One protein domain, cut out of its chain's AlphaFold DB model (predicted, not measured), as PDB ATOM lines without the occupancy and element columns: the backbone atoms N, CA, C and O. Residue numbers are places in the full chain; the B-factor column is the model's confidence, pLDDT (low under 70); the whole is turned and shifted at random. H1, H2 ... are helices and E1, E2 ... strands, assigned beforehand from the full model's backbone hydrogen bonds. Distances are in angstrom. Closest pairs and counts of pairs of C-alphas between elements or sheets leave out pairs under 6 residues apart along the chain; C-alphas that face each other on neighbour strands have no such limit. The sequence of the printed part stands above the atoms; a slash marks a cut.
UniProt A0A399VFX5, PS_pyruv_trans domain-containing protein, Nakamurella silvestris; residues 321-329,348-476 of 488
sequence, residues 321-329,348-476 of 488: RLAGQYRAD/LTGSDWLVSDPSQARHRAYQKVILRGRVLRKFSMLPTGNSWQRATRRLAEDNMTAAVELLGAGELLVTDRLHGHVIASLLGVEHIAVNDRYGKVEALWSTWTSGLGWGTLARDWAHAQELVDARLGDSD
ATOM      1  N   ARG A 321     122.736 148.753 240.657       89.19
ATOM      2  CA  ARG A 321     123.515 147.569 241.058       89.19
ATOM      3  C   ARG A 321     124.813 147.445 240.256       89.19
ATOM      4  O   ARG A 321     125.877 147.214 240.820       89.19
ATOM      5  N   LEU A 322     124.731 147.680 238.945       88.69
ATOM      6  CA  LEU A 322     125.823 147.467 237.998       88.69
ATOM      7  C   LEU A 322     126.093 148.725 237.155       88.69
ATOM      8  O   LEU A 322     125.267 149.123 236.329       88.69
ATOM      9  N   ALA A 323     127.260 149.341 237.353       89.25
ATOM     10  CA  ALA A 323     127.723 150.504 236.595       89.25
ATOM     11  C   ALA A 323     128.848 150.140 235.611       89.25
ATOM     12  O   ALA A 323     129.653 149.247 235.872       89.25
ATOM     13  N   GLY A 324     128.934 150.855 234.486       85.69
ATOM     14  CA  GLY A 324     129.944 150.621 233.452       85.69
ATOM     15  C   GLY A 324     130.772 151.851 233.079       85.69
ATOM     16  O   GLY A 324     130.241 152.944 232.872       85.69
ATOM     17  N   GLN A 325     132.073 151.651 232.879       84.50
ATOM     18  CA  GLN A 325     132.922 152.571 232.120       84.50
ATOM     19  C   GLN A 325     133.732 151.788 231.086       84.50
ATOM     20  O   GLN A 325     134.766 151.212 231.415       84.50
ATOM     21  N   TYR A 326     133.282 151.809 229.836       78.94
ATOM     22  CA  TYR A 326     133.944 151.152 228.710       78.94
ATOM     23  C   TYR A 326     134.438 152.163 227.670       78.94
ATOM     24  O   TYR A 326     133.891 153.265 227.549       78.94
ATOM     25  N   ARG A 327     135.467 151.791 226.907       72.00
ATOM     26  CA  ARG A 327     135.990 152.587 225.790       72.00
ATOM     27  C   ARG A 327     135.063 152.521 224.580       72.00
ATOM     28  O   ARG A 327     134.675 151.438 224.141       72.00
ATOM     29  N   ALA A 328     134.771 153.688 224.006       61.97
ATOM     30  CA  ALA A 328     134.084 153.816 222.716       61.97
ATOM     31  C   ALA A 328     135.058 153.913 221.516       61.97
ATOM     32  O   ALA A 328     134.624 154.036 220.372       61.97
ATOM     33  N   ASP A 329     136.369 153.889 221.768       57.97
ATOM     34  CA  ASP A 329     137.439 153.984 220.774       57.97
ATOM     35  C   ASP A 329     138.251 152.684 220.678       57.97
ATOM     36  O   ASP A 329     138.320 151.919 221.631       57.97
ATOM     37  N   LEU A 348     124.145 146.454 232.526       70.31
ATOM     38  CA  LEU A 348     125.288 147.364 232.643       70.31
ATOM     39  C   LEU A 348     124.924 148.769 232.145       70.31
ATOM     40  O   LEU A 348     124.850 149.029 230.944       70.31
ATOM     41  N   THR A 349     124.752 149.702 233.078       67.00
ATOM     42  CA  THR A 349     124.469 151.107 232.759       67.00
ATOM     43  C   THR A 349     125.771 151.899 232.798       67.00
ATOM     44  O   THR A 349     126.367 152.063 233.863       67.00
ATOM     45  N   GLY A 350     126.251 152.375 231.646       65.19
ATOM     46  CA  GLY A 350     127.590 152.955 231.547       65.19
ATOM     47  C   GLY A 350     127.814 153.925 230.391       65.19
ATOM     48  O   GLY A 350     126.970 154.085 229.511       65.19
ATOM     49  N   SER A 351     128.962 154.608 230.412       68.00
ATOM     50  CA  SER A 351     129.394 155.502 229.325       68.00
ATOM     51  C   SER A 351     130.901 155.779 229.343       68.00
ATOM     52  O   SER A 351     131.563 155.672 230.378       68.00
ATOM     53  N   ASP A 352     131.441 156.183 228.192       71.62
ATOM     54  CA  ASP A 352     132.803 156.703 228.084       71.62
ATOM     55  C   ASP A 352     132.841 158.178 228.530       71.62
ATOM     56  O   ASP A 352     132.210 159.037 227.909       71.62
ATOM     57  N   TRP A 353     133.622 158.514 229.567       71.50
ATOM     58  CA  TRP A 353     133.727 159.892 230.071       71.50
ATOM     59  C   TRP A 353     134.284 160.912 229.060       71.50
ATOM     60  O   TRP A 353     134.117 162.120 229.271       71.50
ATOM     61  N   LEU A 354     134.892 160.445 227.955       58.78
ATOM     62  CA  LEU A 354     135.328 161.276 226.829       58.78
ATOM     63  C   LEU A 354     134.137 161.917 226.101       58.78
ATOM     64  O   LEU A 354     134.288 162.988 225.508       58.78
ATOM     65  N   VAL A 355     132.944 161.316 226.193       57.25
ATOM     66  CA  VAL A 355     131.693 161.913 225.720       57.25
ATOM     67  C   VAL A 355     131.293 163.038 226.676       57.25
ATOM     68  O   VAL A 355     130.656 162.842 227.714       57.25
ATOM     69  N   SER A 356     131.687 164.263 226.330       51.84
ATOM     70  CA  SER A 356     131.197 165.461 227.006       51.84
ATOM     71  C   SER A 356     129.858 165.887 226.408       51.84
ATOM     72  O   SER A 356     129.831 166.448 225.310       51.84
ATOM     73  N   ASP A 357     128.766 165.681 227.138       57.84
ATOM     74  CA  ASP A 357     127.500 166.358 226.853       57.84
ATOM     75  C   ASP A 357     127.709 167.894 226.919       57.84
ATOM     76  O   ASP A 357     128.151 168.402 227.959       57.84
ATOM     77  N   PRO A 358     127.412 168.647 225.836       56.56
ATOM     78  CA  PRO A 358     127.556 170.100 225.794       56.56
ATOM     79  C   PRO A 358     126.729 170.871 226.832       56.56
ATOM     80  O   PRO A 358     127.057 172.025 227.125       56.56
ATOM     81  N   SER A 359     125.676 170.269 227.399       53.50
ATOM     82  CA  SER A 359     124.851 170.903 228.433       53.50
ATOM     83  C   SER A 359     125.652 171.181 229.717       53.50
ATOM     84  O   SER A 359     125.475 172.237 230.348       53.50
ATOM     85  N   GLN A 360     126.573 170.267 230.056       65.31
ATOM     86  CA  GLN A 360     127.222 170.163 231.362       65.31
ATOM     87  C   GLN A 360     128.208 171.303 231.642       65.31
ATOM     88  O   GLN A 360     128.924 171.792 230.761       65.31
ATOM     89  N   ALA A 361     128.328 171.673 232.920       62.81
ATOM     90  CA  ALA A 361     129.263 172.702 233.374       62.81
ATOM     91  C   ALA A 361     130.720 172.405 232.964       62.81
ATOM     92  O   ALA A 361     131.406 173.319 232.496       62.81
ATOM     93  N   ARG A 362     131.159 171.133 233.022       69.00
ATOM     94  CA  ARG A 362     132.505 170.708 232.582       69.00
ATOM     95  C   ARG A 362     132.787 171.027 231.110       69.00
ATOM     96  O   ARG A 362     133.874 171.503 230.793       69.00
ATOM     97  N   HIS A 363     131.801 170.896 230.215       71.25
ATOM     98  CA  HIS A 363     131.975 171.279 228.809       71.25
ATOM     99  C   HIS A 363     132.154 172.799 228.665       71.25
ATOM    100  O   HIS A 363     133.021 173.261 227.921       71.25
ATOM    101  N   ARG A 364     131.406 173.604 229.432       69.25
ATOM    102  CA  ARG A 364     131.569 175.071 229.447       69.25
ATOM    103  C   ARG A 364     132.926 175.494 230.023       69.25
ATOM    104  O   ARG A 364     133.501 176.470 229.541       69.25
ATOM    105  N   ALA A 365     133.448 174.782 231.022       69.06
ATOM    106  CA  ALA A 365     134.796 174.992 231.551       69.06
ATOM    107  C   ALA A 365     135.865 174.661 230.493       69.06
ATOM    108  O   ALA A 365     136.690 175.516 230.169       69.06
ATOM    109  N   TYR A 366     135.776 173.483 229.868       76.44
ATOM    110  CA  TYR A 366     136.644 173.049 228.769       76.44
ATOM    111  C   TYR A 366     136.689 174.068 227.614       76.44
ATOM    112  O   TYR A 366     137.770 174.522 227.234       76.44
ATOM    113  N   GLN A 367     135.533 174.524 227.118       76.38
ATOM    114  CA  GLN A 367     135.464 175.525 226.043       76.38
ATOM    115  C   GLN A 367     136.124 176.859 226.435       76.38
ATOM    116  O   GLN A 367     136.836 177.456 225.624       76.38
ATOM    117  N   LYS A 368     135.957 177.320 227.688       74.25
ATOM    118  CA  LYS A 368     136.643 178.522 228.199       74.25
ATOM    119  C   LYS A 368     138.162 178.348 228.209       74.25
ATOM    120  O   LYS A 368     138.868 179.273 227.805       74.25
ATOM    121  N   VAL A 369     138.668 177.191 228.641       75.38
ATOM    122  CA  VAL A 369     140.110 176.893 228.668       75.38
ATOM    123  C   VAL A 369     140.678 176.843 227.241       75.38
ATOM    124  O   VAL A 369     141.626 177.573 226.950       75.38
ATOM    125  N   ILE A 370     140.042 176.114 226.315       77.69
ATOM    126  CA  ILE A 370     140.448 176.042 224.896       77.69
ATOM    127  C   ILE A 370     140.457 177.423 224.225       77.69
ATOM    128  O   ILE A 370     141.438 177.795 223.569       77.69
ATOM    129  N   LEU A 371     139.385 178.208 224.383       77.56
ATOM    130  CA  LEU A 371     139.296 179.554 223.812       77.56
ATOM    131  C   LEU A 371     140.392 180.465 224.376       77.56
ATOM    132  O   LEU A 371     141.059 181.182 223.627       77.56
ATOM    133  N   ARG A 372     140.629 180.401 225.689       73.25
ATOM    134  CA  ARG A 372     141.640 181.215 226.362       73.25
ATOM    135  C   ARG A 372     143.065 180.824 225.968       73.25
ATOM    136  O   ARG A 372     143.859 181.723 225.708       73.25
ATOM    137  N   GLY A 373     143.375 179.536 225.817       70.88
ATOM    138  CA  GLY A 373     144.660 179.072 225.280       70.88
ATOM    139  C   GLY A 373     144.924 179.605 223.863       70.88
ATOM    140  O   GLY A 373     146.005 180.122 223.576       70.88
ATOM    141  N   ARG A 374     143.900 179.602 222.991       72.56
ATOM    142  CA  ARG A 374     143.977 180.201 221.641       72.56
ATOM    143  C   ARG A 374     144.254 181.713 221.684       72.56
ATOM    144  O   ARG A 374     145.082 182.190 220.905       72.56
ATOM    145  N   VAL A 375     143.614 182.457 222.591       70.69
ATOM    146  CA  VAL A 375     143.842 183.906 222.788       70.69
ATOM    147  C   VAL A 375     145.255 184.185 223.320       70.69
ATOM    148  O   VAL A 375     145.970 185.004 222.740       70.69
ATOM    149  N   LEU A 376     145.694 183.462 224.357       71.31
ATOM    150  CA  LEU A 376     147.030 183.589 224.959       71.31
ATOM    151  C   LEU A 376     148.163 183.256 223.978       71.31
ATOM    152  O   LEU A 376     149.249 183.831 224.084       71.31
ATOM    153  N   ARG A 377     147.914 182.360 223.012       70.62
ATOM    154  CA  ARG A 377     148.816 182.115 221.879       70.62
ATOM    155  C   ARG A 377     148.793 183.272 220.875       70.62
ATOM    156  O   ARG A 377     149.856 183.756 220.503       70.62
ATOM    157  N   LYS A 378     147.607 183.718 220.433       64.75
ATOM    158  CA  LYS A 378     147.459 184.712 219.348       64.75
ATOM    159  C   LYS A 378     148.083 186.070 219.684       64.75
ATOM    160  O   LYS A 378     148.722 186.659 218.822       64.75
ATOM    161  N   PHE A 379     147.883 186.571 220.901       61.84
ATOM    162  CA  PHE A 379     148.285 187.937 221.265       61.84
ATOM    163  C   PHE A 379     149.637 188.026 221.985       61.84
ATOM    164  O   PHE A 379     150.017 189.106 222.421       61.84
ATOM    165  N   SER A 380     150.350 186.906 222.172       58.19
ATOM    166  CA  SER A 380     151.576 186.804 222.992       58.19
ATOM    167  C   SER A 380     151.441 187.276 224.456       58.19
ATOM    168  O   SER A 380     152.416 187.191 225.206       58.19
ATOM    169  N   MET A 381     150.254 187.726 224.879       57.12
ATOM    170  CA  MET A 381     149.977 188.280 226.203       57.12
ATOM    171  C   MET A 381     150.433 187.328 227.301       57.12
ATOM    172  O   MET A 381     150.128 186.133 227.261       57.12
ATOM    173  N   LEU A 382     151.139 187.882 228.284       51.03
ATOM    174  CA  LEU A 382     151.462 187.205 229.530       51.03
ATOM    175  C   LEU A 382     150.144 186.873 230.251       51.03
ATOM    176  O   LEU A 382     149.437 187.800 230.652       51.03
ATOM    177  N   PRO A 383     149.777 185.593 230.446       51.09
ATOM    178  CA  PRO A 383     148.843 185.282 231.510       51.09
ATOM    179  C   PRO A 383     149.564 185.591 232.825       51.09
ATOM    180  O   PRO A 383     150.614 185.014 233.097       51.09
ATOM    181  N   THR A 384     149.007 186.465 233.664       50.72
ATOM    182  CA  THR A 384     149.398 186.510 235.078       50.72
ATOM    183  C   THR A 384     149.109 185.123 235.658       50.72
ATOM    184  O   THR A 384     147.946 184.702 235.709       50.72
ATOM    185  N   GLY A 385     150.177 184.359 235.927       60.72
ATOM    186  CA  GLY A 385     150.193 182.894 235.767       60.72
ATOM    187  C   GLY A 385     149.095 182.171 236.540       60.72
ATOM    188  O   GLY A 385     148.367 181.342 235.979       60.72
ATOM    189  N   ASN A 386     148.880 182.616 237.779       68.75
ATOM    190  CA  ASN A 386     147.879 182.126 238.722       68.75
ATOM    191  C   ASN A 386     146.466 182.082 238.108       68.75
ATOM    192  O   ASN A 386     145.648 181.234 238.450       68.75
ATOM    193  N   SER A 387     146.144 182.992 237.183       78.19
ATOM    194  CA  SER A 387     144.820 183.061 236.564       78.19
ATOM    195  C   SER A 387     144.571 181.971 235.516       78.19
ATOM    196  O   SER A 387     143.417 181.582 235.335       78.19
ATOM    197  N   TRP A 388     145.599 181.487 234.810       83.12
ATOM    198  CA  TRP A 388     145.499 180.348 233.882       83.12
ATOM    199  C   TRP A 388     145.568 179.029 234.654       83.12
ATOM    200  O   TRP A 388     144.688 178.188 234.501       83.12
ATOM    201  N   GLN A 389     146.526 178.930 235.577       86.75
ATOM    202  CA  GLN A 389     146.692 177.840 236.539       86.75
ATOM    203  C   GLN A 389     145.393 177.495 237.293       86.75
ATOM    204  O   GLN A 389     145.005 176.332 237.347       86.75
ATOM    205  N   ARG A 390     144.667 178.497 237.818       87.19
ATOM    206  CA  ARG A 390     143.352 178.279 238.453       87.19
ATOM    207  C   ARG A 390     142.308 177.711 237.491       87.19
ATOM    208  O   ARG A 390     141.475 176.924 237.915       87.19
ATOM    209  N   ALA A 391     142.327 178.096 236.214       85.81
ATOM    210  CA  ALA A 391     141.355 177.612 235.232       85.81
ATOM    211  C   ALA A 391     141.635 176.162 234.798       85.81
ATOM    212  O   ALA A 391     140.694 175.393 234.614       85.81
ATOM    213  N   THR A 392     142.908 175.777 234.672       87.75
ATOM    214  CA  THR A 392     143.307 174.399 234.351       87.75
ATOM    215  C   THR A 392     143.138 173.464 235.550       87.75
ATOM    216  O   THR A 392     142.570 172.386 235.392       87.75
ATOM    217  N   ARG A 393     143.514 173.901 236.766       90.88
ATOM    218  CA  ARG A 393     143.204 173.183 238.019       90.88
ATOM    219  C   ARG A 393     141.693 172.984 238.179       90.88
ATOM    220  O   ARG A 393     141.266 171.851 238.371       90.88
ATOM    221  N   ARG A 394     140.882 174.032 237.977       89.12
ATOM    222  CA  ARG A 394     139.417 173.925 238.087       89.12
ATOM    223  C   ARG A 394     138.794 172.968 237.067       89.12
ATOM    224  O   ARG A 394     137.876 172.242 237.424       89.12
ATOM    225  N   LEU A 395     139.290 172.923 235.827       89.25
ATOM    226  CA  LEU A 395     138.817 171.941 234.843       89.25
ATOM    227  C   LEU A 395     139.129 170.499 235.281       89.25
ATOM    228  O   LEU A 395     138.296 169.617 235.093       89.25
ATOM    229  N   ALA A 396     140.294 170.262 235.889       92.56
ATOM    230  CA  ALA A 396     140.634 168.952 236.436       92.56
ATOM    231  C   ALA A 396     139.769 168.588 237.664       92.56
ATOM    232  O   ALA A 396     139.339 167.443 237.781       92.56
ATOM    233  N   GLU A 397     139.449 169.559 238.527       93.06
ATOM    234  CA  GLU A 397     138.501 169.409 239.646       93.06
ATOM    235  C   GLU A 397     137.079 169.074 239.144       93.06
ATOM    236  O   GLU A 397     136.511 168.066 239.558       93.06
ATOM    237  N   ASP A 398     136.538 169.838 238.183       88.56
ATOM    238  CA  ASP A 398     135.216 169.592 237.575       88.56
ATOM    239  C   ASP A 398     135.147 168.222 236.859       88.56
ATOM    240  O   ASP A 398     134.116 167.543 236.896       88.56
ATOM    241  N   ASN A 399     136.242 167.787 236.221       90.38
ATOM    242  CA  ASN A 399     136.358 166.446 235.637       90.38
ATOM    243  C   ASN A 399     136.382 165.348 236.717       90.38
ATOM    244  O   ASN A 399     135.771 164.296 236.521       90.38
ATOM    245  N   MET A 400     137.057 165.569 237.851       93.12
ATOM    246  CA  MET A 400     137.096 164.593 238.944       93.12
ATOM    247  C   MET A 400     135.746 164.435 239.639       93.12
ATOM    248  O   MET A 400     135.344 163.302 239.881       93.12
ATOM    249  N   THR A 401     134.988 165.515 239.863       91.69
ATOM    250  CA  THR A 401     133.598 165.402 240.347       91.69
ATOM    251  C   THR A 401     132.755 164.518 239.420       91.69
ATOM    252  O   THR A 401     132.051 163.629 239.892       91.69
ATOM    253  N   ALA A 402     132.883 164.684 238.098       88.00
ATOM    254  CA  ALA A 402     132.182 163.840 237.128       88.00
ATOM    255  C   ALA A 402     132.653 162.368 237.129       88.00
ATOM    256  O   ALA A 402     131.858 161.480 236.827       88.00
ATOM    257  N   ALA A 403     133.915 162.089 237.476       91.56
ATOM    258  CA  ALA A 403     134.420 160.722 237.621       91.56
ATOM    259  C   ALA A 403     133.919 160.035 238.894       91.56
ATOM    260  O   ALA A 403     133.520 158.877 238.827       91.56
ATOM    261  N   VAL A 404     133.909 160.747 240.026       93.69
ATOM    262  CA  VAL A 404     133.374 160.250 241.304       93.69
ATOM    263  C   VAL A 404     131.892 159.899 241.160       93.69
ATOM    264  O   VAL A 404     131.485 158.793 241.509       93.69
ATOM    265  N   GLU A 405     131.108 160.790 240.548       90.31
ATOM    266  CA  GLU A 405     129.691 160.561 240.242       90.31
ATOM    267  C   GLU A 405     129.455 159.347 239.326       90.31
ATOM    268  O   GLU A 405     128.538 158.568 239.576       90.31
ATOM    269  N   LEU A 406     130.266 159.173 238.273       88.88
ATOM    270  CA  LEU A 406     130.121 158.069 237.317       88.88
ATOM    271  C   LEU A 406     130.545 156.719 237.916       88.88
ATOM    272  O   LEU A 406     129.806 155.744 237.818       88.88
ATOM    273  N   LEU A 407     131.735 156.655 238.518       92.00
ATOM    274  CA  LEU A 407     132.334 155.405 238.995       92.00
ATOM    275  C   LEU A 407     131.730 154.934 240.322       92.00
ATOM    276  O   LEU A 407     131.579 153.735 240.529       92.00
ATOM    277  N   GLY A 408     131.332 155.863 241.196       92.50
ATOM    278  CA  GLY A 408     130.638 155.551 242.447       92.50
ATOM    279  C   GLY A 408     129.144 155.240 242.291       92.50
ATOM    280  O   GLY A 408     128.491 154.926 243.281       92.50
ATOM    281  N   ALA A 409     128.578 155.320 241.078       90.12
ATOM    282  CA  ALA A 409     127.151 155.079 240.850       90.12
ATOM    283  C   ALA A 409     126.720 153.613 241.041       90.12
ATOM    284  O   ALA A 409     125.537 153.376 241.285       90.12
ATOM    285  N   GLY A 410     127.639 152.653 240.904       89.56
ATOM    286  CA  GLY A 410     127.361 151.220 241.033       89.56
ATOM    287  C   GLY A 410     127.548 150.687 242.454       89.56
ATOM    288  O   GLY A 410     128.387 151.194 243.203       89.56
ATOM    289  N   GLU A 411     126.825 149.621 242.809       91.75
ATOM    290  CA  GLU A 411     127.256 148.685 243.861       91.75
ATOM    291  C   GLU A 411     128.558 148.005 243.398       91.75
ATOM    292  O   GLU A 411     129.586 148.128 244.072       91.75
ATOM    293  N   LEU A 412     128.507 147.431 242.188       93.69
ATOM    294  CA  LEU A 412     129.607 146.883 241.395       93.69
ATOM    295  C   LEU A 412     129.856 147.748 240.142       93.69
ATOM    296  O   LEU A 412     128.917 148.209 239.485       93.69
ATOM    297  N   LEU A 413     131.126 147.935 239.778       94.50
ATOM    298  CA  LEU A 413     131.569 148.608 238.550       94.50
ATOM    299  C   LEU A 413     132.287 147.626 237.604       94.50
ATOM    300  O   LEU A 413     133.072 146.798 238.054       94.50
ATOM    301  N   VAL A 414     132.124 147.776 236.287       93.56
ATOM    302  CA  VAL A 414     132.984 147.117 235.279       93.56
ATOM    303  C   VAL A 414     133.684 148.165 234.416       93.56
ATOM    304  O   VAL A 414     133.037 149.100 233.931       93.56
ATOM    305  N   THR A 415     135.000 148.039 234.208       92.12
ATOM    306  CA  THR A 415     135.746 149.005 233.386       92.12
ATOM    307  C   THR A 415     136.997 148.472 232.690       92.12
ATOM    308  O   THR A 415     137.786 147.754 233.289       92.12
ATOM    309  N   ASP A 416     137.218 148.889 231.441       89.25
ATOM    310  CA  ASP A 416     138.432 148.645 230.635       89.25
ATOM    311  C   ASP A 416     139.434 149.825 230.664       89.25
ATOM    312  O   ASP A 416     140.447 149.851 229.957       89.25
ATOM    313  N   ARG A 417     139.149 150.854 231.473       89.00
ATOM    314  CA  ARG A 417     139.991 152.040 231.641       89.00
ATOM    315  C   ARG A 417     140.862 151.866 232.880       89.00
ATOM    316  O   ARG A 417     140.358 151.810 233.997       89.00
ATOM    317  N   LEU A 418     142.183 151.932 232.702       93.81
ATOM    318  CA  LEU A 418     143.160 151.919 233.803       93.81
ATOM    319  C   LEU A 418     142.832 152.944 234.900       93.81
ATOM    320  O   LEU A 418     142.863 152.613 236.078       93.81
ATOM    321  N   HIS A 419     142.458 154.172 234.532       94.75
ATOM    322  CA  HIS A 419     142.055 155.176 235.523       94.75
ATOM    323  C   HIS A 419     140.632 154.971 236.070       94.75
ATOM    324  O   HIS A 419     140.323 155.518 237.122       94.75
ATOM    325  N   GLY A 420     139.791 154.172 235.407       94.31
ATOM    326  CA  GLY A 420     138.553 153.655 235.988       94.31
ATOM    327  C   GLY A 420     138.871 152.744 237.174       94.31
ATOM    328  O   GLY A 420     138.429 153.022 238.283       94.31
ATOM    329  N   HIS A 421     139.739 151.745 236.969       95.69
ATOM    330  CA  HIS A 421     140.272 150.877 238.030       95.69
ATOM    331  C   HIS A 421     140.949 151.669 239.166       95.69
ATOM    332  O   HIS A 421     140.626 151.462 240.337       95.69
ATOM    333  N   VAL A 422     141.845 152.615 238.846       96.81
ATOM    334  CA  VAL A 422     142.525 153.422 239.877       96.81
ATOM    335  C   VAL A 422     141.521 154.241 240.687       96.81
ATOM    336  O   VAL A 422     141.503 154.118 241.906       96.81
ATOM    337  N   ILE A 423     140.652 155.036 240.050       97.06
ATOM    338  CA  ILE A 423     139.716 155.909 240.779       97.06
ATOM    339  C   ILE A 423     138.661 155.083 241.541       97.06
ATOM    340  O   ILE A 423     138.312 155.450 242.658       97.06
ATOM    341  N   ALA A 424     138.216 153.937 241.013       96.50
ATOM    342  CA  ALA A 424     137.357 153.002 241.746       96.50
ATOM    343  C   ALA A 424     138.044 152.437 243.002       96.50
ATOM    344  O   ALA A 424     137.420 152.356 244.059       96.50
ATOM    345  N   SER A 425     139.344 152.138 242.912       96.69
ATOM    346  CA  SER A 425     140.163 151.737 244.062       96.69
ATOM    347  C   SER A 425     140.291 152.864 245.097       96.69
ATOM    348  O   SER A 425     140.178 152.595 246.289       96.69
ATOM    349  N   LEU A 426     140.461 154.126 244.668       96.94
ATOM    350  CA  LEU A 426     140.457 155.285 245.580       96.94
ATOM    351  C   LEU A 426     139.108 155.452 246.301       96.94
ATOM    352  O   LEU A 426     139.081 155.866 247.454       96.94
ATOM    353  N   LEU A 427     137.999 155.145 245.622       96.12
ATOM    354  CA  LEU A 427     136.631 155.284 246.135       96.12
ATOM    355  C   LEU A 427     136.157 154.109 247.010       96.12
ATOM    356  O   LEU A 427     135.037 154.161 247.510       96.12
ATOM    357  N   GLY A 428     136.918 153.018 247.145       94.56
ATOM    358  CA  GLY A 428     136.393 151.791 247.762       94.56
ATOM    359  C   GLY A 428     135.148 151.255 247.033       94.56
ATOM    360  O   GLY A 428     134.153 150.865 247.652       94.56
ATOM    361  N   VAL A 429     135.159 151.320 245.698       94.38
ATOM    362  CA  VAL A 429     134.139 150.722 244.826       94.38
ATOM    363  C   VAL A 429     134.592 149.314 244.469       94.38
ATOM    364  O   VAL A 429     135.703 149.147 243.963       94.38
ATOM    365  N   GLU A 430     133.744 148.306 244.697       95.25
ATOM    366  CA  GLU A 430     134.027 146.970 244.174       95.25
ATOM    367  C   GLU A 430     133.944 147.006 242.645       95.25
ATOM    368  O   GLU A 430     132.971 147.516 242.082       95.25
ATOM    369  N   HIS A 431     134.976 146.511 241.963       95.62
ATOM    370  CA  HIS A 431     135.054 146.641 240.515       95.62
ATOM    371  C   HIS A 431     135.807 145.516 239.801       95.62
ATOM    372  O   HIS A 431     136.816 144.992 240.268       95.62
ATOM    373  N   ILE A 432     135.349 145.214 238.589       95.75
ATOM    374  CA  ILE A 432     136.010 144.324 237.640       95.75
ATOM    375  C   ILE A 432     136.768 145.188 236.627       95.75
ATOM    376  O   ILE A 432     136.172 145.962 235.874       95.75
ATOM    377  N   ALA A 433     138.092 145.065 236.623       95.31
ATOM    378  CA  ALA A 433     138.989 145.752 235.706       95.31
ATOM    379  C   ALA A 433     139.288 144.840 234.507       95.31
ATOM    380  O   ALA A 433     139.948 143.818 234.660       95.31
ATOM    381  N   VAL A 434     138.803 145.181 233.317       92.06
ATOM    382  CA  VAL A 434     139.052 144.438 232.075       92.06
ATOM    383  C   VAL A 434     140.387 144.880 231.483       92.06
ATOM    384  O   VAL A 434     140.649 146.079 231.363       92.06
ATOM    385  N   ASN A 435     141.243 143.932 231.111       87.38
ATOM    386  CA  ASN A 435     142.547 144.255 230.544       87.38
ATOM    387  C   ASN A 435     142.417 144.908 229.154       87.38
ATOM    388  O   ASN A 435     141.692 144.401 228.303       87.38
ATOM    389  N   ASP A 436     143.109 146.024 228.905       81.00
ATOM    390  CA  ASP A 436     143.039 146.740 227.621       81.00
ATOM    391  C   ASP A 436     143.932 146.105 226.539       81.00
ATOM    392  O   ASP A 436     144.820 145.306 226.840       81.00
ATOM    393  N   ARG A 437     143.772 146.501 225.263       74.94
ATOM    394  CA  ARG A 437     144.538 145.909 224.141       74.94
ATOM    395  C   ARG A 437     146.067 146.028 224.258       74.94
ATOM    396  O   ARG A 437     146.784 145.349 223.526       74.94
ATOM    397  N   TYR A 438     146.570 146.927 225.106       78.81
ATOM    398  CA  TYR A 438     147.993 147.112 225.386       78.81
ATOM    399  C   TYR A 438     148.398 146.571 226.767       78.81
ATOM    400  O   TYR A 438     149.515 146.840 227.209       78.81
ATOM    401  N   GLY A 439     147.535 145.856 227.493       86.19
ATOM    402  CA  GLY A 439     147.838 145.275 228.804       86.19
ATOM    403  C   GLY A 439     148.268 146.289 229.873       86.19
ATOM    404  O   GLY A 439     149.078 145.962 230.737       86.19
ATOM    405  N   LYS A 440     147.858 147.563 229.769       89.31
ATOM    406  CA  LYS A 440     148.256 148.626 230.710       89.31
ATOM    407  C   LYS A 440     147.578 148.402 232.061       89.31
ATOM    408  O   LYS A 440     148.224 148.587 233.088       89.31
ATOM    409  N   VAL A 441     146.301 148.006 232.050       92.00
ATOM    410  CA  VAL A 441     145.528 147.660 233.258       92.00
ATOM    411  C   VAL A 441     146.228 146.541 234.032       92.00
ATOM    412  O   VAL A 441     146.567 146.739 235.193       92.00
ATOM    413  N   GLU A 442     146.528 145.416 233.376       94.12
ATOM    414  CA  GLU A 442     147.264 144.288 233.965       94.12
ATOM    415  C   GLU A 442     148.664 144.672 234.461       94.12
ATOM    416  O   GLU A 442     149.046 144.269 235.553       94.12
ATOM    417  N   ALA A 443     149.413 145.492 233.716       95.12
ATOM    418  CA  ALA A 443     150.752 145.910 234.132       95.12
ATOM    419  C   ALA A 443     150.740 146.795 235.396       95.12
ATOM    420  O   ALA A 443     151.632 146.677 236.237       95.12
ATOM    421  N   LEU A 444     149.732 147.662 235.563       95.69
ATOM    422  CA  LEU A 444     149.531 148.392 236.821       95.69
ATOM    423  C   LEU A 444     149.054 147.447 237.938       95.69
ATOM    424  O   LEU A 444     149.537 147.543 239.067       95.69
ATOM    425  N   TRP A 445     148.144 146.526 237.600       95.06
ATOM    426  CA  TRP A 445     147.570 145.536 238.508       95.06
ATOM    427  C   TRP A 445     148.642 144.676 239.169       95.06
ATOM    428  O   TRP A 445     148.739 144.662 240.394       95.06
ATOM    429  N   SER A 446     149.489 144.019 238.372       94.75
ATOM    430  CA  SER A 446     150.567 143.164 238.875       94.75
ATOM    431  C   SER A 446     151.614 143.934 239.684       94.75
ATOM    432  O   SER A 446     152.127 143.396 240.660       94.75
ATOM    433  N   THR A 447     151.918 145.180 239.303       96.06
ATOM    434  CA  THR A 447     152.954 145.980 239.975       96.06
ATOM    435  C   THR A 447     152.492 146.532 241.332       96.06
ATOM    436  O   THR A 447     153.289 146.597 242.266       96.06
ATOM    437  N   TRP A 448     151.233 146.984 241.447       95.88
ATOM    438  CA  TRP A 448     150.807 147.835 242.571       95.88
ATOM    439  C   TRP A 448     149.483 147.463 243.238       95.88
ATOM    440  O   TRP A 448     149.345 147.711 244.434       95.88
ATOM    441  N   THR A 449     148.487 146.965 242.500       95.38
ATOM    442  CA  THR A 449     147.093 146.934 242.991       95.38
ATOM    443  C   THR A 449     146.485 145.544 243.143       95.38
ATOM    444  O   THR A 449     145.370 145.437 243.647       95.38
ATOM    445  N   SER A 450     147.210 144.472 242.818       93.62
ATOM    446  CA  SER A 450     146.720 143.089 242.933       93.62
ATOM    447  C   SER A 450     146.363 142.641 244.357       93.62
ATOM    448  O   SER A 450     145.637 141.664 244.511       93.62
ATOM    449  N   GLY A 451     146.870 143.328 245.388       91.56
ATOM    450  CA  GLY A 451     146.499 143.118 246.794       91.56
ATOM    451  C   GLY A 451     145.339 143.993 247.293       91.56
ATOM    452  O   GLY A 451     144.879 143.804 248.420       91.56
ATOM    453  N   LEU A 452     144.831 144.933 246.482       88.25
ATOM    454  CA  LEU A 452     143.689 145.770 246.857       88.25
ATOM    455  C   LEU A 452     142.388 144.967 246.729       88.25
ATOM    456  O   LEU A 452     141.879 144.762 245.626       88.25
ATOM    457  N   GLY A 453     141.796 144.595 247.867       84.88
ATOM    458  CA  GLY A 453     140.561 143.796 247.957       84.88
ATOM    459  C   GLY A 453     139.286 144.416 247.355       84.88
ATOM    460  O   GLY A 453     138.209 143.860 247.528       84.88
ATOM    461  N   TRP A 454     139.392 145.552 246.663       87.06
ATOM    462  CA  TRP A 454     138.300 146.221 245.946       87.06
ATOM    463  C   TRP A 454     138.193 145.814 244.471       87.06
ATOM    464  O   TRP A 454     137.188 146.110 243.831       87.06
ATOM    465  N   GLY A 455     139.236 145.209 243.895       92.00
ATOM    466  CA  GLY A 455     139.308 144.937 242.460       92.00
ATOM    467  C   GLY A 455     139.232 143.455 242.091       92.00
ATOM    468  O   GLY A 455     139.462 142.562 242.902       92.00
ATOM    469  N   THR A 456     139.000 143.170 240.812       95.25
ATOM    470  CA  THR A 456     139.295 141.868 240.192       95.25
ATOM    471  C   THR A 456     139.700 142.074 238.734       95.25
ATOM    472  O   THR A 456     138.996 142.762 237.997       95.25
ATOM    473  N   LEU A 457     140.810 141.473 238.292       95.56
ATOM    474  CA  LEU A 457     141.271 141.566 236.902       95.56
ATOM    475  C   LEU A 457     140.534 140.557 235.999       95.56
ATOM    476  O   LEU A 457     140.678 139.342 236.148       95.56
ATOM    477  N   ALA A 458     139.787 141.061 235.019       94.00
ATOM    478  CA  ALA A 458     139.230 140.283 233.920       94.00
ATOM    479  C   ALA A 458     140.188 140.270 232.714       94.00
ATOM    480  O   ALA A 458     140.786 141.288 232.366       94.00
ATOM    481  N   ARG A 459     140.317 139.112 232.048       88.75
ATOM    482  CA  ARG A 459     141.188 138.931 230.872       88.75
ATOM    483  C   ARG A 459     140.615 139.610 229.626       88.75
ATOM    484  O   ARG A 459     141.357 140.108 228.788       88.75
ATOM    485  N   ASP A 460     139.291 139.608 229.534       86.94
ATOM    486  CA  ASP A 460     138.473 140.019 228.400       86.94
ATOM    487  C   ASP A 460     137.024 140.258 228.881       86.94
ATOM    488  O   ASP A 460     136.704 140.057 230.059       86.94
ATOM    489  N   TRP A 461     136.142 140.691 227.977       86.56
ATOM    490  CA  TRP A 461     134.735 140.978 228.286       86.56
ATOM    491  C   TRP A 461     133.879 139.737 228.602       86.56
ATOM    492  O   TRP A 461     132.850 139.889 229.257       86.56
ATOM    493  N   ALA A 462     134.281 138.527 228.197       87.62
ATOM    494  CA  ALA A 462     133.552 137.299 228.527       87.62
ATOM    495  C   ALA A 462     133.867 136.850 229.962       87.62
ATOM    496  O   ALA A 462     132.949 136.637 230.748       87.62
ATOM    497  N   HIS A 463     135.144 136.854 230.362       90.62
ATOM    498  CA  HIS A 463     135.523 136.660 231.768       90.62
ATOM    499  C   HIS A 463     134.941 137.763 232.670       90.62
ATOM    500  O   HIS A 463     134.617 137.515 233.827       90.62
ATOM    501  N   ALA A 464     134.768 138.988 232.155       91.44
ATOM    502  CA  ALA A 464     134.077 140.048 232.886       91.44
ATOM    503  C   ALA A 464     132.586 139.735 233.115       91.44
ATOM    504  O   ALA A 464     132.095 139.994 234.209       91.44
ATOM    505  N   GLN A 465     131.888 139.149 232.133       89.44
ATOM    506  CA  GLN A 465     130.506 138.675 232.290       89.44
ATOM    507  C   GLN A 465     130.416 137.572 233.357       89.44
ATOM    508  O   GLN A 465     129.647 137.711 234.303       89.44
ATOM    509  N   GLU A 466     131.263 136.540 233.267       91.69
ATOM    510  CA  GLU A 466     131.339 135.443 234.251       91.69
ATOM    511  C   GLU A 466     131.526 135.972 235.690       91.69
ATOM    512  O   GLU A 466     130.864 135.527 236.628       91.69
ATOM    513  N   LEU A 467     132.395 136.977 235.861       93.44
ATOM    514  CA  LEU A 467     132.679 137.626 237.145       93.44
ATOM    515  C   LEU A 467     131.574 138.577 237.645       93.44
ATOM    516  O   LEU A 467     131.572 138.896 238.838       93.44
ATOM    517  N   VAL A 468     130.679 139.044 236.766       91.62
ATOM    518  CA  VAL A 468     129.465 139.804 237.119       91.62
ATOM    519  C   VAL A 468     128.353 138.846 237.542       91.62
ATOM    520  O   VAL A 468     127.762 139.045 238.604       91.62
ATOM    521  N   ASP A 469     128.105 137.791 236.764       89.50
ATOM    522  CA  ASP A 469     127.046 136.813 237.041       89.50
ATOM    523  C   ASP A 469     127.276 136.096 238.375       89.50
ATOM    524  O   ASP A 469     126.344 135.967 239.165       89.50
ATOM    525  N   ALA A 470     128.525 135.725 238.683       90.56
ATOM    526  CA  ALA A 470     128.881 135.140 239.976       90.56
ATOM    527  C   ALA A 470     128.558 136.064 241.171       90.56
ATOM    528  O   ALA A 470     128.151 135.592 242.225       90.56
ATOM    529  N   ARG A 471     128.706 137.387 241.014       89.38
ATOM    530  CA  ARG A 471     128.453 138.368 242.087       89.38
ATOM    531  C   ARG A 471     126.980 138.714 242.250       89.38
ATOM    532  O   ARG A 471     126.503 138.909 243.366       89.38
ATOM    533  N   LEU A 472     126.269 138.858 241.136       83.50
ATOM    534  CA  LEU A 472     124.870 139.277 241.146       83.50
ATOM    535  C   LEU A 472     123.918 138.088 241.349       83.50
ATOM    536  O   LEU A 472     122.891 138.265 241.998       83.50
ATOM    537  N   GLY A 473     124.280 136.886 240.886       70.56
ATOM    538  CA  GLY A 473     123.495 135.659 241.061       70.56
ATOM    539  C   GLY A 473     123.342 135.228 242.523       70.56
ATOM    540  O   GLY A 473     122.228 134.929 242.951       70.56
ATOM    541  N   ASP A 474     124.414 135.317 243.318       57.69
ATOM    542  CA  ASP A 474     124.393 135.026 244.765       57.69
ATOM    543  C   ASP A 474     123.467 135.973 245.565       57.69
ATOM    544  O   ASP A 474     123.110 135.689 246.712       57.69
ATOM    545  N   SER A 475     123.036 137.096 244.973       52.22
ATOM    546  CA  SER A 475     122.097 138.027 245.615       52.22
ATOM    547  C   SER A 475     120.657 137.503 245.634       52.22
ATOM    548  O   SER A 475     119.969 137.645 246.645       52.22
ATOM    549  N   ASP A 476     120.189 136.894 244.541       48.31
ATOM    550  CA  ASP A 476     118.769 136.543 244.371       48.31
ATOM    551  C   ASP A 476     118.382 135.257 245.127       48.31
ATOM    552  O   ASP A 476     117.217 135.052 245.472       48.31
TER     553      ASP A 476
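This is residues 321 to 329 and 348 to 476 of the 488 residues of the protein "PS_pyruv_trans domain-containing protein" of Nakamurella silvestris (UniProt A0A399VFX5). A parallel four-stranded sheet with H3 and H4 over one face and H5 over the other makes a head, and the long helical hairpin of H1 and H2 reaches away from it as an arm along the longest axis, with residues 377 to 382 at its tip standing free. There are 138 residues printed, with five named helices and four named strands in the order E1 H1 H2 E2 H3 E3 H4 E4 H5; the sheet runs E1 E2 E3 E4 and the class is mixed. The whole is loose, with a radius of gyration of the C-alphas of 18.3 A, and spans 61 by 33 by 26 A.

The sheet has edge strands E1, residues 321 to 325, and E4, residues 455 to 458, and inner strands E2, residues 410 to 415, and E3, residues 430 to 434. Within hydrogen-bond range are N 323 and O 412 at 2.9 A, N 432 and O 413 at 2.8 A, and N 456 and O 431 at 2.9 A. There are three layers, helices on both faces: H3, residues 418 to 426, and H4, residues 440 to 449, on the same face at heights over the sheet of 8.8 A and 10.1 A, and H5, residues 461 to 476, on the opposite face at 8.8 A. E2, H3, E3 and E3, H4, E4 are strand-helix-strand units, parallel neighbours with a helix between, both right-handed crossovers. H2, residues 386 to 407, only grazes the sheet and touches H3 with residues 403 to 407 alone, about perpendicular at 82 degrees, the closest C-alphas being Leu 407 and Ala 424, 6.2 A. H1, residues 361 to 378, touches H2 at a shallow tilt of 29 degrees, opposite ways, the closest C-alphas being Arg 362 and Asp 398, 5.8 A. Every O i to N i+4 pair is within hydrogen-bond range in H1, H3 and H4, against 17 of 18 in H2 and 8 of 12 in H5.

E1 begins at C-alpha 321 (123.515, 147.569, 241.058). H2 is 30.9 A long, H1 25.9 A and H5 23.1 A, ending at C-alpha 476 (118.769, 136.543, 244.371).

Residues 330 to 347 are not printed, a gap of 18.2 A between C-alphas 329 and 348. Of the links printed whole, H1 to H2 is short and the others are tight. Confidence is under 70 in 28 residues, among them 354 to 362 and 378 to 386.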